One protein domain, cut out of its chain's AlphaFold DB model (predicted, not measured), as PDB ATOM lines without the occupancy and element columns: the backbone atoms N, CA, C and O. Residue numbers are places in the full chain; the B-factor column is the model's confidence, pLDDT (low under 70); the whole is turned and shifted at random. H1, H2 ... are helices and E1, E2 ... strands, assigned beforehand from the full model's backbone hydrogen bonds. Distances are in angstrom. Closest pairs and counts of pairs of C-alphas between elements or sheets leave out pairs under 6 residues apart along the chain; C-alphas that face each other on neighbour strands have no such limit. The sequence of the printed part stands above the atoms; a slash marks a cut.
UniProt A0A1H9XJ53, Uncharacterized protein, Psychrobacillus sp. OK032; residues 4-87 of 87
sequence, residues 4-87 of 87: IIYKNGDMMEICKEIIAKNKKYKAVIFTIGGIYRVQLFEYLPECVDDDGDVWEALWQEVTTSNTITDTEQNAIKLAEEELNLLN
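What this domain is: This is residues 4 to 87 of the 87 residues of an uncharacterized protein of Psychrobacillus sp. OK032 (UniProt A0A1H9XJ53). One strongly twisted sheet of five strands, curled like part of a barrel, has a single helix, H1, packed along one of its faces, while no named helix covers the other face. The link from E4 to E5, residues 45 to 57, reaches out beyond the ends of these two strands as a long arm and makes much of the length, while E1 and the first part of E2 form a small hairpin at one edge of the sheet. The printed part has 84 residues with five named strands and one named helix, along the chain E1, E2, E3, E4, E5, H1; the sheet's order is E1, E2, E3, E4, E5, all antiparallel, and the class is mixed, helices and strands. The whole is only just loose, close to compact, with a radius of gyration of the C-alphas of 14.6 A, and only just flat, with spans of 47 by 32 by 17 A.

Where its parts are: The sheet begins with E1, residues 4 to 7, whose first C-alpha, of Ile 4, is at (206.936, 200.758, 252.934). E2, residues 10 to 19, is 25.0 A from first to last C-alpha and bends by 57 degrees at residue 15. E3, residues 25 to 32, is 23.0 A long. E4, residues 35 to 44, is 28.9 A long and ends at C-alpha 44, at (194.710, 189.491, 236.195). E5, residues 58 to 69, is the longest strand by residues, 26.9 A from first to last C-alpha, and bends by 70 degrees at residue 63. H1, residues 72 to 85, is 20.1 A long, and its last C-alpha, of Leu 85, is at (210.647, 191.380, 226.765).

How they stand to each other: The five strands form a meander, each strand the antiparallel neighbour of the one before, and the strands that follow each other are hairpins. From edge to edge the strands' lines turn by 89 degrees and the way across the sheet turns by 95 degrees. E3 and E4 are inner strands with 152 degrees between their directions; N 28 and O 39, at 2.8 A, are within hydrogen-bond range. E4 and the edge strand E5 stand at 157 degrees, with N 42 and O 60 at 2.8 A and N 69 and O 36 at 2.9 A. On the other side of E3, E2 stands at 149 degrees to it, with N 15 and O 29 at 2.8 A. E1, the other edge strand, stands at 117 degrees to E2, with N 5 and O 12 at 2.8 A. The pairing of E2 is staggered: its residues 10 to 13 pair with E1 and its residues 13 to 19 with E3. E1 is apart from E3, E4 and E5. H1 is on the sheet, two layers with the helix on one face, at a height over the sheet of 8.0 A. It lies over E3 and E4 and runs along the strands, at 26 degrees to E4 on the local plane. The closest C-alphas of E3 and H1, those of Ala 27 and Ala 79, are 5.8 A apart. In H1 every O i to N i+4 pair is within hydrogen-bond range.

The domain as a whole: The two C-alphas farthest apart, those of Asp 51 and Asp 70, are 47.5 A from each other. The printed part has no cut and ends at residue 87, the chain's last residue. The link from E4 to E5 is long, with 13 residues, and within it residues 47 to 48 pair antiparallel with residues 54 to 55; the other links are tight. The mean pLDDT of the printed part is 86.4, and it is under 70 at residue 7 and at residues 63 to 67.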
ATOM      1  N   ILE A   4     206.251 201.780 252.136       75.75
ATOM      2  CA  ILE A   4     206.936 200.758 252.934       75.75
ATOM      3  C   ILE A   4     206.037 199.525 253.029       75.75
ATOM      4  O   ILE A   4     204.845 199.638 253.326       75.75
ATOM      5  N   ILE A   5     206.610 198.354 252.781       78.31
ATOM      6  CA  ILE A   5     205.982 197.049 252.962       78.31
ATOM      7  C   ILE A   5     206.890 196.162 253.824       78.31
ATOM      8  O   ILE A   5     208.109 196.309 253.828       78.31
ATOM      9  N   TYR A   6     206.296 195.229 254.563       73.00
ATOM     10  CA  TYR A   6     207.035 194.247 255.357       73.00
ATOM     11  C   TYR A   6     206.830 192.867 254.743       73.00
ATOM     12  O   TYR A   6     205.689 192.431 254.578       73.00
ATOM     13  N   LYS A   7     207.920 192.172 254.409       68.62
ATOM     14  CA  LYS A   7     207.880 190.794 253.895       68.62
ATOM     15  C   LYS A   7     208.911 189.973 254.661       68.62
ATOM     16  O   LYS A   7     210.070 190.355 254.722       68.62
ATOM     17  N   ASN A   8     208.486 188.869 255.278       70.81
ATOM     18  CA  ASN A   8     209.343 187.971 256.075       70.81
ATOM     19  C   ASN A   8     210.118 188.636 257.236       70.81
ATOM     20  O   ASN A   8     211.135 188.111 257.671       70.81
ATOM     21  N   GLY A   9     209.633 189.767 257.759       72.69
ATOM     22  CA  GLY A   9     210.317 190.526 258.814       72.69
ATOM     23  C   GLY A   9     211.299 191.582 258.300       72.69
ATOM     24  O   GLY A   9     211.739 192.413 259.090       72.69
ATOM     25  N   ASP A  10     211.567 191.618 256.992       72.56
ATOM     26  CA  ASP A  10     212.398 192.645 256.368       72.56
ATOM     27  C   ASP A  10     211.555 193.861 255.963       72.56
ATOM     28  O   ASP A  10     210.476 193.733 255.369       72.56
ATOM     29  N   MET A  11     212.064 195.057 256.276       79.56
ATOM     30  CA  MET A  11     211.502 196.317 255.791       79.56
ATOM     31  C   MET A  11     211.913 196.511 254.330       79.56
ATOM     32  O   MET A  11     213.090 196.689 254.020       79.56
ATOM     33  N   MET A  12     210.927 196.482 253.442       82.69
ATOM     34  CA  MET A  12     211.076 196.715 252.012       82.69
ATOM     35  C   MET A  12     210.454 198.064 251.667       82.69
ATOM     36  O   MET A  12     209.288 198.324 251.959       82.69
ATOM     37  N   GLU A  13     211.209 198.933 251.013       87.31
ATOM     38  CA  GLU A  13     210.715 200.236 250.579       87.31
ATOM     39  C   GLU A  13     210.518 200.230 249.064       87.31
ATOM     40  O   GLU A  13     211.450 199.951 248.315       87.31
ATOM     41  N   ILE A  14     209.298 200.501 248.596       87.69
ATOM     42  CA  ILE A  14     209.007 200.614 247.164       87.69
ATOM     43  C   ILE A  14     209.562 201.944 246.671       87.69
ATOM     44  O   ILE A  14     209.014 203.001 246.993       87.69
ATOM     45  N   CYS A  15     210.612 201.871 245.857       87.94
ATOM     46  CA  CYS A  15     211.242 203.014 245.207       87.94
ATOM     47  C   CYS A  15     210.404 203.503 244.025       87.94
ATOM     48  O   CYS A  15     210.145 204.699 243.885       87.94
ATOM     49  N   LYS A  16     209.975 202.569 243.165       90.81
ATOM     50  CA  LYS A  16     209.305 202.889 241.902       90.81
ATOM     51  C   LYS A  16     208.423 201.745 241.416       90.81
ATOM     52  O   LYS A  16     208.760 200.576 241.582       90.81
ATOM     53  N   GLU A  17     207.332 202.105 240.750       93.81
ATOM     54  CA  GLU A  17     206.500 201.189 239.969       93.81
ATOM     55  C   GLU A  17     206.499 201.641 238.504       93.81
ATOM     56  O   GLU A  17     206.361 202.832 238.215       93.81
ATOM     57  N   ILE A  18     206.674 200.697 237.578       93.81
ATOM     58  CA  ILE A  18     206.684 200.940 236.132       93.81
ATOM     59  C   ILE A  18     205.650 200.014 235.501       93.81
ATOM     60  O   ILE A  18     205.767 198.800 235.607       93.81
ATOM     61  N   ILE A  19     204.638 200.579 234.846       93.81
ATOM     62  CA  ILE A  19     203.618 199.808 234.124       93.81
ATOM     63  C   ILE A  19     204.072 199.653 232.669       93.81
ATOM     64  O   ILE A  19     204.459 200.635 232.032       93.81
ATOM     65  N   ALA A  20     204.022 198.429 232.143       92.94
ATOM     66  CA  ALA A  20     204.353 198.133 230.754       92.94
ATOM     67  C   ALA A  20     203.390 198.827 229.779       92.94
ATOM     68  O   ALA A  20     202.240 199.132 230.105       92.94
ATOM     69  N   LYS A  21     203.831 199.024 228.531       91.50
ATOM     70  CA  LYS A  21     203.010 199.666 227.492       91.50
ATOM     71  C   LYS A  21     201.745 198.867 227.186       91.50
ATOM     72  O   LYS A  21     200.696 199.468 226.961       91.50
ATOM     73  N   ASN A  22     201.833 197.537 227.218       90.00
ATOM     74  CA  ASN A  22     200.685 196.654 227.022       90.00
ATOM     75  C   ASN A  22     199.699 196.641 228.208       90.00
ATOM     76  O   ASN A  22     198.628 196.050 228.090       90.00
ATOM     77  N   LYS A  23     200.036 197.301 229.331       91.44
ATOM     78  CA  LYS A  23     199.264 197.374 230.587       91.44
ATOM     79  C   LYS A  23     198.971 196.025 231.255       91.44
ATOM     80  O   LYS A  23     198.270 196.005 232.262       91.44
ATOM     81  N   LYS A  24     199.511 194.926 230.726       92.69
ATOM     82  CA  LYS A  24     199.380 193.584 231.299       92.69
ATOM     83  C   LYS A  24     200.434 193.308 232.350       92.69
ATOM     84  O   LYS A  24     200.179 192.524 233.245       92.69
ATOM     85  N   TYR A  25     201.586 193.969 232.273       93.44
ATOM     86  CA  TYR A  25     202.677 193.764 233.219       93.44
ATOM     87  C   TYR A  25     203.064 195.055 233.932       93.44
ATOM     88  O   TYR A  25     202.888 196.160 233.411       93.44
ATOM     89  N   LYS A  26     203.635 194.917 235.125       94.00
ATOM     90  CA  LYS A  26     204.348 195.991 235.814       94.00
ATOM     91  C   LYS A  26     205.592 195.460 236.510       94.00
ATOM     92  O   LYS A  26     205.635 194.308 236.929       94.00
ATOM     93  N   ALA A  27     206.578 196.327 236.674       92.62
ATOM     94  CA  ALA A  27     207.752 196.088 237.491       92.62
ATOM     95  C   ALA A  27     207.675 196.954 238.749       92.62
ATOM     96  O   ALA A  27     207.361 198.144 238.673       92.62
ATOM     97  N   VAL A  28     207.977 196.367 239.902       92.06
ATOM     98  CA  VAL A  28     208.103 197.076 241.177       92.06
ATOM     99  C   VAL A  28     209.546 196.970 241.643       92.06
ATOM    100  O   VAL A  28     210.114 195.879 241.684       92.06
ATOM    101  N   ILE A  29     210.133 198.114 241.975       92.00
ATOM    102  CA  ILE A  29     211.499 198.227 242.474       92.00
ATOM    103  C   ILE A  29     211.433 198.457 243.978       92.00
ATOM    104  O   ILE A  29     210.855 199.446 244.431       92.00
ATOM    105  N   PHE A  30     212.044 197.553 244.731       89.75
ATOM    106  CA  PHE A  30     212.177 197.622 246.181       89.75
ATOM    107  C   PHE A  30     213.618 197.936 246.562       89.75
ATOM    108  O   PHE A  30     214.537 197.524 245.857       89.75
ATOM    109  N   THR A  31     213.820 198.578 247.707       87.12
ATOM    110  CA  THR A  31     215.122 198.667 248.369       87.12
ATOM    111  C   THR A  31     215.082 198.036 249.756       87.12
ATOM    112  O   THR A  31     214.089 198.152 250.479       87.12
ATOM    113  N   ILE A  32     216.160 197.332 250.107       85.06
ATOM    114  CA  ILE A  32     216.404 196.744 251.428       85.06
ATOM    115  C   ILE A  32     217.864 197.015 251.776       85.06
ATOM    116  O   ILE A  32     218.767 196.487 251.128       85.06
ATOM    117  N   GLY A  33     218.122 197.864 252.771       80.00
ATOM    118  CA  GLY A  33     219.496 198.157 253.202       80.00
ATOM    119  C   GLY A  33     220.402 198.714 252.092       80.00
ATOM    120  O   GLY A  33     221.601 198.454 252.105       80.00
ATOM    121  N   GLY A  34     219.839 199.441 251.118       79.69
ATOM    122  CA  GLY A  34     220.574 200.006 249.979       79.69
ATOM    123  C   GLY A  34     220.736 199.066 248.780       79.69
ATOM    124  O   GLY A  34     221.289 199.479 247.765       79.69
ATOM    125  N   ILE A  35     220.237 197.831 248.875       85.44
ATOM    126  CA  ILE A  35     220.187 196.867 247.775       85.44
ATOM    127  C   ILE A  35     218.850 197.006 247.054       85.44
ATOM    128  O   ILE A  35     217.804 196.940 247.699       85.44
ATOM    129  N   TYR A  36     218.877 197.131 245.729       88.94
ATOM    130  CA  TYR A  36     217.666 197.252 244.922       88.94
ATOM    131  C   TYR A  36     217.252 195.900 244.352       88.94
ATOM    132  O   TYR A  36     218.091 195.124 243.901       88.94
ATOM    133  N   ARG A  37     215.950 195.627 244.351       88.50
ATOM    134  CA  ARG A  37     215.348 194.405 243.819       88.50
ATOM    135  C   ARG A  37     214.206 194.761 242.888       88.50
ATOM    136  O   ARG A  37     213.300 195.486 243.284       88.50
ATOM    137  N   VAL A  38     214.222 194.207 241.684       90.25
ATOM    138  CA  VAL A  38     213.097 194.293 240.744       90.25
ATOM    139  C   VAL A  38     212.197 193.072 240.946       90.25
ATOM    140  O   VAL A  38     212.700 191.977 241.173       90.25
ATOM    141  N   GLN A  39     210.876 193.237 240.902       89.69
ATOM    142  CA  GLN A  39     209.919 192.129 240.790       89.69
ATOM    143  C   GLN A  39     208.868 192.446 239.727       89.69
ATOM    144  O   GLN A  39     208.438 193.595 239.607       89.69
ATOM    145  N   LEU A  40     208.434 191.427 238.987       91.44
ATOM    146  CA  LEU A  40     207.469 191.556 237.898       91.44
ATOM    147  C   LEU A  40     206.100 191.021 238.313       91.44
ATOM    148  O   LEU A  40     205.989 189.978 238.957       91.44
ATOM    149  N   PHE A  41     205.060 191.735 237.901       91.81
ATOM    150  CA  PHE A  41     203.671 191.395 238.167       91.81
ATOM    151  C   PHE A  41     202.860 191.427 236.878       91.81
ATOM    152  O   PHE A  41     203.073 192.299 236.038       91.81
ATOM    153  N   GLU A  42     201.901 190.520 236.764       93.31
ATOM    154  CA  GLU A  42     200.900 190.448 235.705       93.31
ATOM    155  C   GLU A  42     199.553 190.902 236.253       93.31
ATOM    156  O   GLU A  42     199.203 190.634 237.403       93.31
ATOM    157  N   TYR A  43     198.809 191.626 235.432       93.94
ATOM    158  CA  TYR A  43     197.458 192.041 235.729       93.94
ATOM    159  C   TYR A  43     196.500 190.922 235.355       93.94
ATOM    160  O   TYR A  43     196.321 190.611 234.176       93.94
ATOM    161  N   LEU A  44     195.850 190.366 236.368       91.12
ATOM    162  CA  LEU A  44     194.710 189.491 236.195       91.12
ATOM    163  C   LEU A  44     193.449 190.357 236.285       91.12
ATOM    164  O   LEU A  44     193.209 190.963 237.334       91.12
ATOM    165  N   PRO A  45     192.677 190.494 235.192       90.81
ATOM    166  CA  PRO A  45     191.420 191.223 235.232       90.81
ATOM    167  C   PRO A  45     190.395 190.469 236.080       90.81
ATOM    168  O   PRO A  45     190.556 189.282 236.357       90.81
ATOM    169  N   GLU A  46     189.323 191.164 236.444       92.12
ATOM    170  CA  GLU A  46     188.172 190.528 237.076       92.12
ATOM    171  C   GLU A  46     187.628 189.417 236.168       92.12
ATOM    172  O   GLU A  46     187.478 189.614 234.954       92.12
ATOM    173  N   CYS A  47     187.358 188.247 236.740       89.50
ATOM    174  CA  CYS A  47     186.781 187.121 236.017       89.50
ATOM    175  C   CYS A  47     185.727 186.402 236.858       89.50
ATOM    176  O   CYS A  47     185.683 186.538 238.076       89.50
ATOM    177  N   VAL A  48     184.856 185.659 236.181       89.69
ATOM    178  CA  VAL A  48     183.860 184.792 236.814       89.69
ATOM    179  C   VAL A  48     184.291 183.360 236.555       89.69
ATOM    180  O   VAL A  48     184.593 183.029 235.403       89.69
ATOM    181  N   ASP A  49     184.380 182.548 237.600       89.12
ATOM    182  CA  ASP A  49     184.718 181.134 237.451       89.12
ATOM    183  C   ASP A  49     183.504 180.277 237.059       89.12
ATOM    184  O   ASP A  49     182.387 180.770 236.878       89.12
ATOM    185  N   ASP A  50     183.738 178.977 236.879       90.12
ATOM    186  CA  ASP A  50     182.711 178.024 236.448       90.12
ATOM    187  C   ASP A  50     181.581 177.847 237.484       90.12
ATOM    188  O   ASP A  50     180.483 177.419 237.119       90.12
ATOM    189  N   ASP A  51     181.826 178.212 238.748       92.56
ATOM    190  CA  ASP A  51     180.852 178.165 239.843       92.56
ATOM    191  C   ASP A  51     180.037 179.472 239.956       92.56
ATOM    192  O   ASP A  51     179.039 179.532 240.682       92.56
ATOM    193  N   GLY A  52     180.392 180.498 239.173       91.25
ATOM    194  CA  GLY A  52     179.720 181.795 239.144       91.25
ATOM    195  C   GLY A  52     180.279 182.808 240.145       91.25
ATOM    196  O   GLY A  52     179.676 183.875 240.310       91.25
ATOM    197  N   ASP A  53     181.410 182.507 240.789       92.38
ATOM    198  CA  ASP A  53     182.061 183.399 241.742       92.38
ATOM    199  C   ASP A  53     182.918 184.446 241.015       92.38
ATOM    200  O   ASP A  53     183.639 184.158 240.057       92.38
ATOM    201  N   VAL A  54     182.826 185.696 241.478       90.69
ATOM    202  CA  VAL A  54     183.571 186.830 240.917       90.69
ATOM    203  C   VAL A  54     184.926 186.942 241.610       90.69
ATOM    204  O   VAL A  54     185.010 187.256 242.799       90.69
ATOM    205  N   TRP A  55     185.992 186.751 240.845       89.81
ATOM    206  CA  TRP A  55     187.363 187.013 241.257       89.81
ATOM    207  C   TRP A  55     187.725 188.459 240.936       89.81
ATOM    208  O   TRP A  55     187.764 188.840 239.769       89.81
ATOM    209  N   GLU A  56     188.007 189.264 241.963       90.38
ATOM    210  CA  GLU A  56     188.420 190.659 241.788       90.38
ATOM    211  C   GLU A  56     189.738 190.775 241.007       90.38
ATOM    212  O   GLU A  56     190.640 189.941 241.118       90.38
ATOM    213  N   ALA A  57     189.880 191.867 240.252       90.06
ATOM    214  CA  ALA A  57     191.110 192.144 239.526       90.06
ATOM    215  C   ALA A  57     192.309 192.321 240.475       90.06
ATOM    216  O   ALA A  57     192.245 193.073 241.451       90.06
ATOM    217  N   LEU A  58     193.445 191.701 240.147       92.50
ATOM    218  CA  LEU A  58     194.638 191.730 240.994       92.50
ATOM    219  C   LEU A  58     195.939 191.752 240.189       92.50
ATOM    220  O   LEU A  58     195.995 191.369 239.025       92.50
ATOM    221  N   TRP A  59     197.015 192.204 240.833       92.31
ATOM    222  CA  TRP A  59     198.375 192.081 240.306       92.31
ATOM    223  C   TRP A  59     199.045 190.856 240.924       92.31
ATOM    224  O   TRP A  59     199.311 190.849 242.128       92.31
ATOM    225  N   GLN A  60     199.331 189.841 240.114       90.12
ATOM    226  CA  GLN A  60     199.973 188.602 240.547       90.12
ATOM    227  C   GLN A  60     201.468 188.638 240.228       90.12
ATOM    228  O   GLN A  60     201.854 189.018 239.129       90.12
ATOM    229  N   GLU A  61     202.325 188.251 241.175       89.44
ATOM    230  CA  GLU A  61     203.768 188.092 240.927       89.44
ATOM    231  C   GLU A  61     203.978 186.938 239.928       89.44
ATOM    232  O   GLU A  61     203.598 185.806 240.218       89.44
ATOM    233  N   VAL A  62     204.544 187.220 238.747       81.38
ATOM    234  CA  VAL A  62     204.651 186.234 237.641       81.38
ATOM    235  C   VAL A  62     205.919 185.400 237.757       81.38
ATOM    236  O   VAL A  62     205.940 184.213 237.438       81.38
ATOM    237  N   THR A  63     206.993 186.028 238.232       63.03
ATOM    238  CA  THR A  63     208.312 185.410 238.274       63.03
ATOM    239  C   THR A  63     209.055 185.879 239.511       63.03
ATOM    240  O   THR A  63     209.128 187.075 239.795       63.03
ATOM    241  N   THR A  64     209.725 184.947 240.188       52.66
ATOM    242  CA  THR A  64     210.827 185.216 241.124       52.66
ATOM    243  C   THR A  64     212.061 185.759 240.387       52.66
ATOM    244  O   THR A  64     213.174 185.277 240.588       52.66
ATOM    245  N   SER A  65     211.911 186.756 239.514       55.00
ATOM    246  CA  SER A  65     213.037 187.493 238.937       55.00
ATOM    247  C   SER A  65     213.547 188.478 239.986       55.00
ATOM    248  O   SER A  65     213.440 189.687 239.830       55.00
ATOM    249  N   ASN A  66     214.033 187.957 241.115       62.91
ATOM    250  CA  ASN A  66     214.634 188.751 242.177       62.91
ATOM    251  C   ASN A  66     216.018 189.188 241.727       62.91
ATOM    252  O   ASN A  66     217.028 188.684 242.217       62.91
ATOM    253  N   THR A  67     216.061 190.085 240.754       69.94
ATOM    254  CA  THR A  67     217.329 190.587 240.262       69.94
ATOM    255  C   THR A  67     217.765 191.717 241.166       69.94
ATOM    256  O   THR A  67     217.029 192.681 241.389       69.94
ATOM    257  N   ILE A  68     218.953 191.536 241.726       80.62
ATOM    258  CA  ILE A  68     219.573 192.475 242.641       80.62
ATOM    259  C   ILE A  68     220.465 193.421 241.840       80.62
ATOM    260  O   ILE A  68     221.298 192.961 241.059       80.62
ATOM    261  N   THR A  69     220.316 194.727 242.057       80.88
ATOM    262  CA  THR A  69     221.190 195.749 241.470       80.88
ATOM    263  C   THR A  69     221.850 196.609 242.548       80.88
ATOM    264  O   THR A  69     221.373 196.737 243.677       80.88
ATOM    265  N   ASP A  70     222.980 197.196 242.174       83.88
ATOM    266  CA  ASP A  70     223.831 198.068 242.986       83.88
ATOM    267  C   ASP A  70     223.292 199.502 243.108       83.88
ATOM    268  O   ASP A  70     223.585 200.195 244.080       83.88
ATOM    269  N   THR A  71     222.490 199.955 242.138       89.25
ATOM    270  CA  THR A  71     221.901 201.301 242.120       89.25
ATOM    271  C   THR A  71     220.443 201.307 241.662       89.25
ATOM    272  O   THR A  71     220.002 200.416 240.927       89.25
ATOM    273  N   GLU A  72     219.709 202.358 242.047       90.19
ATOM    274  CA  GLU A  72     218.326 202.594 241.609       90.19
ATOM    275  C   GLU A  72     218.238 202.747 240.085       90.19
ATOM    276  O   GLU A  72     217.349 202.190 239.450       90.19
ATOM    277  N   GLN A  73     219.186 203.463 239.471       92.25
ATOM    278  CA  GLN A  73     219.206 203.685 238.022       92.25
ATOM    279  C   GLN A  73     219.368 202.371 237.248       92.25
ATOM    280  O   GLN A  73     218.663 202.155 236.262       92.25
ATOM    281  N   ASN A  74     220.236 201.473 237.723       92.44
ATOM    282  CA  ASN A  74     220.386 200.144 237.135       92.44
ATOM    283  C   ASN A  74     219.124 199.294 237.339       92.44
ATOM    284  O   ASN A  74     218.712 198.607 236.407       92.44
ATOM    285  N   ALA A  75     218.466 199.392 238.501       91.81
ATOM    286  CA  ALA A  75     217.189 198.718 238.749       91.81
ATOM    287  C   ALA A  75     216.098 199.192 237.777       91.81
ATOM    288  O   ALA A  75     215.345 198.380 237.250       91.81
ATOM    289  N   ILE A  76     216.027 200.504 237.523       93.31
ATOM    290  CA  ILE A  76     215.074 201.103 236.581       93.31
ATOM    291  C   ILE A  76     215.340 200.604 235.168       93.31
ATOM    292  O   ILE A  76     214.413 200.143 234.508       93.31
ATOM    293  N   LYS A  77     216.597 200.666 234.717       93.50
ATOM    294  CA  LYS A  77     216.978 200.208 233.380       93.50
ATOM    295  C   LYS A  77     216.633 198.733 233.182       93.50
ATOM    296  O   LYS A  77     216.014 198.386 232.182       93.50
ATOM    297  N   LEU A  78     216.972 197.889 234.155       91.50
ATOM    298  CA  LEU A  78     216.642 196.469 234.116       91.50
ATOM    299  C   LEU A  78     215.127 196.244 234.095       91.50
ATOM    300  O   LEU A  78     214.636 195.466 233.290       91.50
ATOM    301  N   ALA A  79     214.371 196.940 234.947       91.94
ATOM    302  CA  ALA A  79     212.915 196.846 234.959       91.94
ATOM    303  C   ALA A  79     212.306 197.207 233.593       91.94
ATOM    304  O   ALA A  79     211.392 196.532 233.130       91.94
ATOM    305  N   GLU A  80     212.818 198.240 232.923       93.00
ATOM    306  CA  GLU A  80     212.382 198.610 231.574       93.00
ATOM    307  C   GLU A  80     212.755 197.551 230.525       93.00
ATOM    308  O   GLU A  80     211.937 197.250 229.654       93.00
ATOM    309  N   GLU A  81     213.955 196.970 230.599       91.81
ATOM    310  CA  GLU A  81     214.401 195.880 229.721       91.81
ATOM    311  C   GLU A  81     213.518 194.633 229.877       91.81
ATOM    312  O   GLU A  81     212.979 194.144 228.885       91.81
ATOM    313  N   GLU A  82     213.284 194.182 231.110       90.00
ATOM    314  CA  GLU A  82     212.424 193.034 231.427       90.00
ATOM    315  C   GLU A  82     210.980 193.254 230.950       90.00
ATOM    316  O   GLU A  82     210.386 192.393 230.301       90.00
ATOM    317  N   LEU A  83     210.410 194.441 231.190       91.12
ATOM    318  CA  LEU A  83     209.066 194.763 230.702       91.12
ATOM    319  C   LEU A  83     208.992 194.838 229.173       91.12
ATOM    320  O   LEU A  83     207.936 194.563 228.609       91.12
ATOM    321  N   ASN A  84     210.075 195.209 228.485       90.50
ATOM    322  CA  ASN A  84     210.115 195.195 227.023       90.50
ATOM    323  C   ASN A  84     210.141 193.776 226.446       90.50
ATOM    324  O   ASN A  84     209.629 193.588 225.345       90.50
ATOM    325  N   LEU A  85     210.686 192.791 227.169       88.25
ATOM    326  CA  LEU A  85     210.647 191.380 226.765       88.25
ATOM    327  C   LEU A  85     209.249 190.762 226.911       88.25
ATOM    328  O   LEU A  85     208.914 189.832 226.183       88.25
ATOM    329  N   LEU A  86     208.444 191.284 227.840       83.81
ATOM    330  CA  LEU A  86     207.069 190.848 228.107       83.81
ATOM    331  C   LEU A  86     206.005 191.661 227.349       83.81
ATOM    332  O   LEU A  86     204.807 191.429 227.538       83.81
ATOM    333  N   ASN A  87     206.418 192.654 226.551       71.56
ATOM    334  CA  ASN A  87     205.492 193.519 225.816       71.56
ATOM    335  C   ASN A  87     204.849 192.829 224.617       71.56
ATOM    336  O   ASN A  87     205.587 192.253 223.789       71.56
TER     337      ASN A  87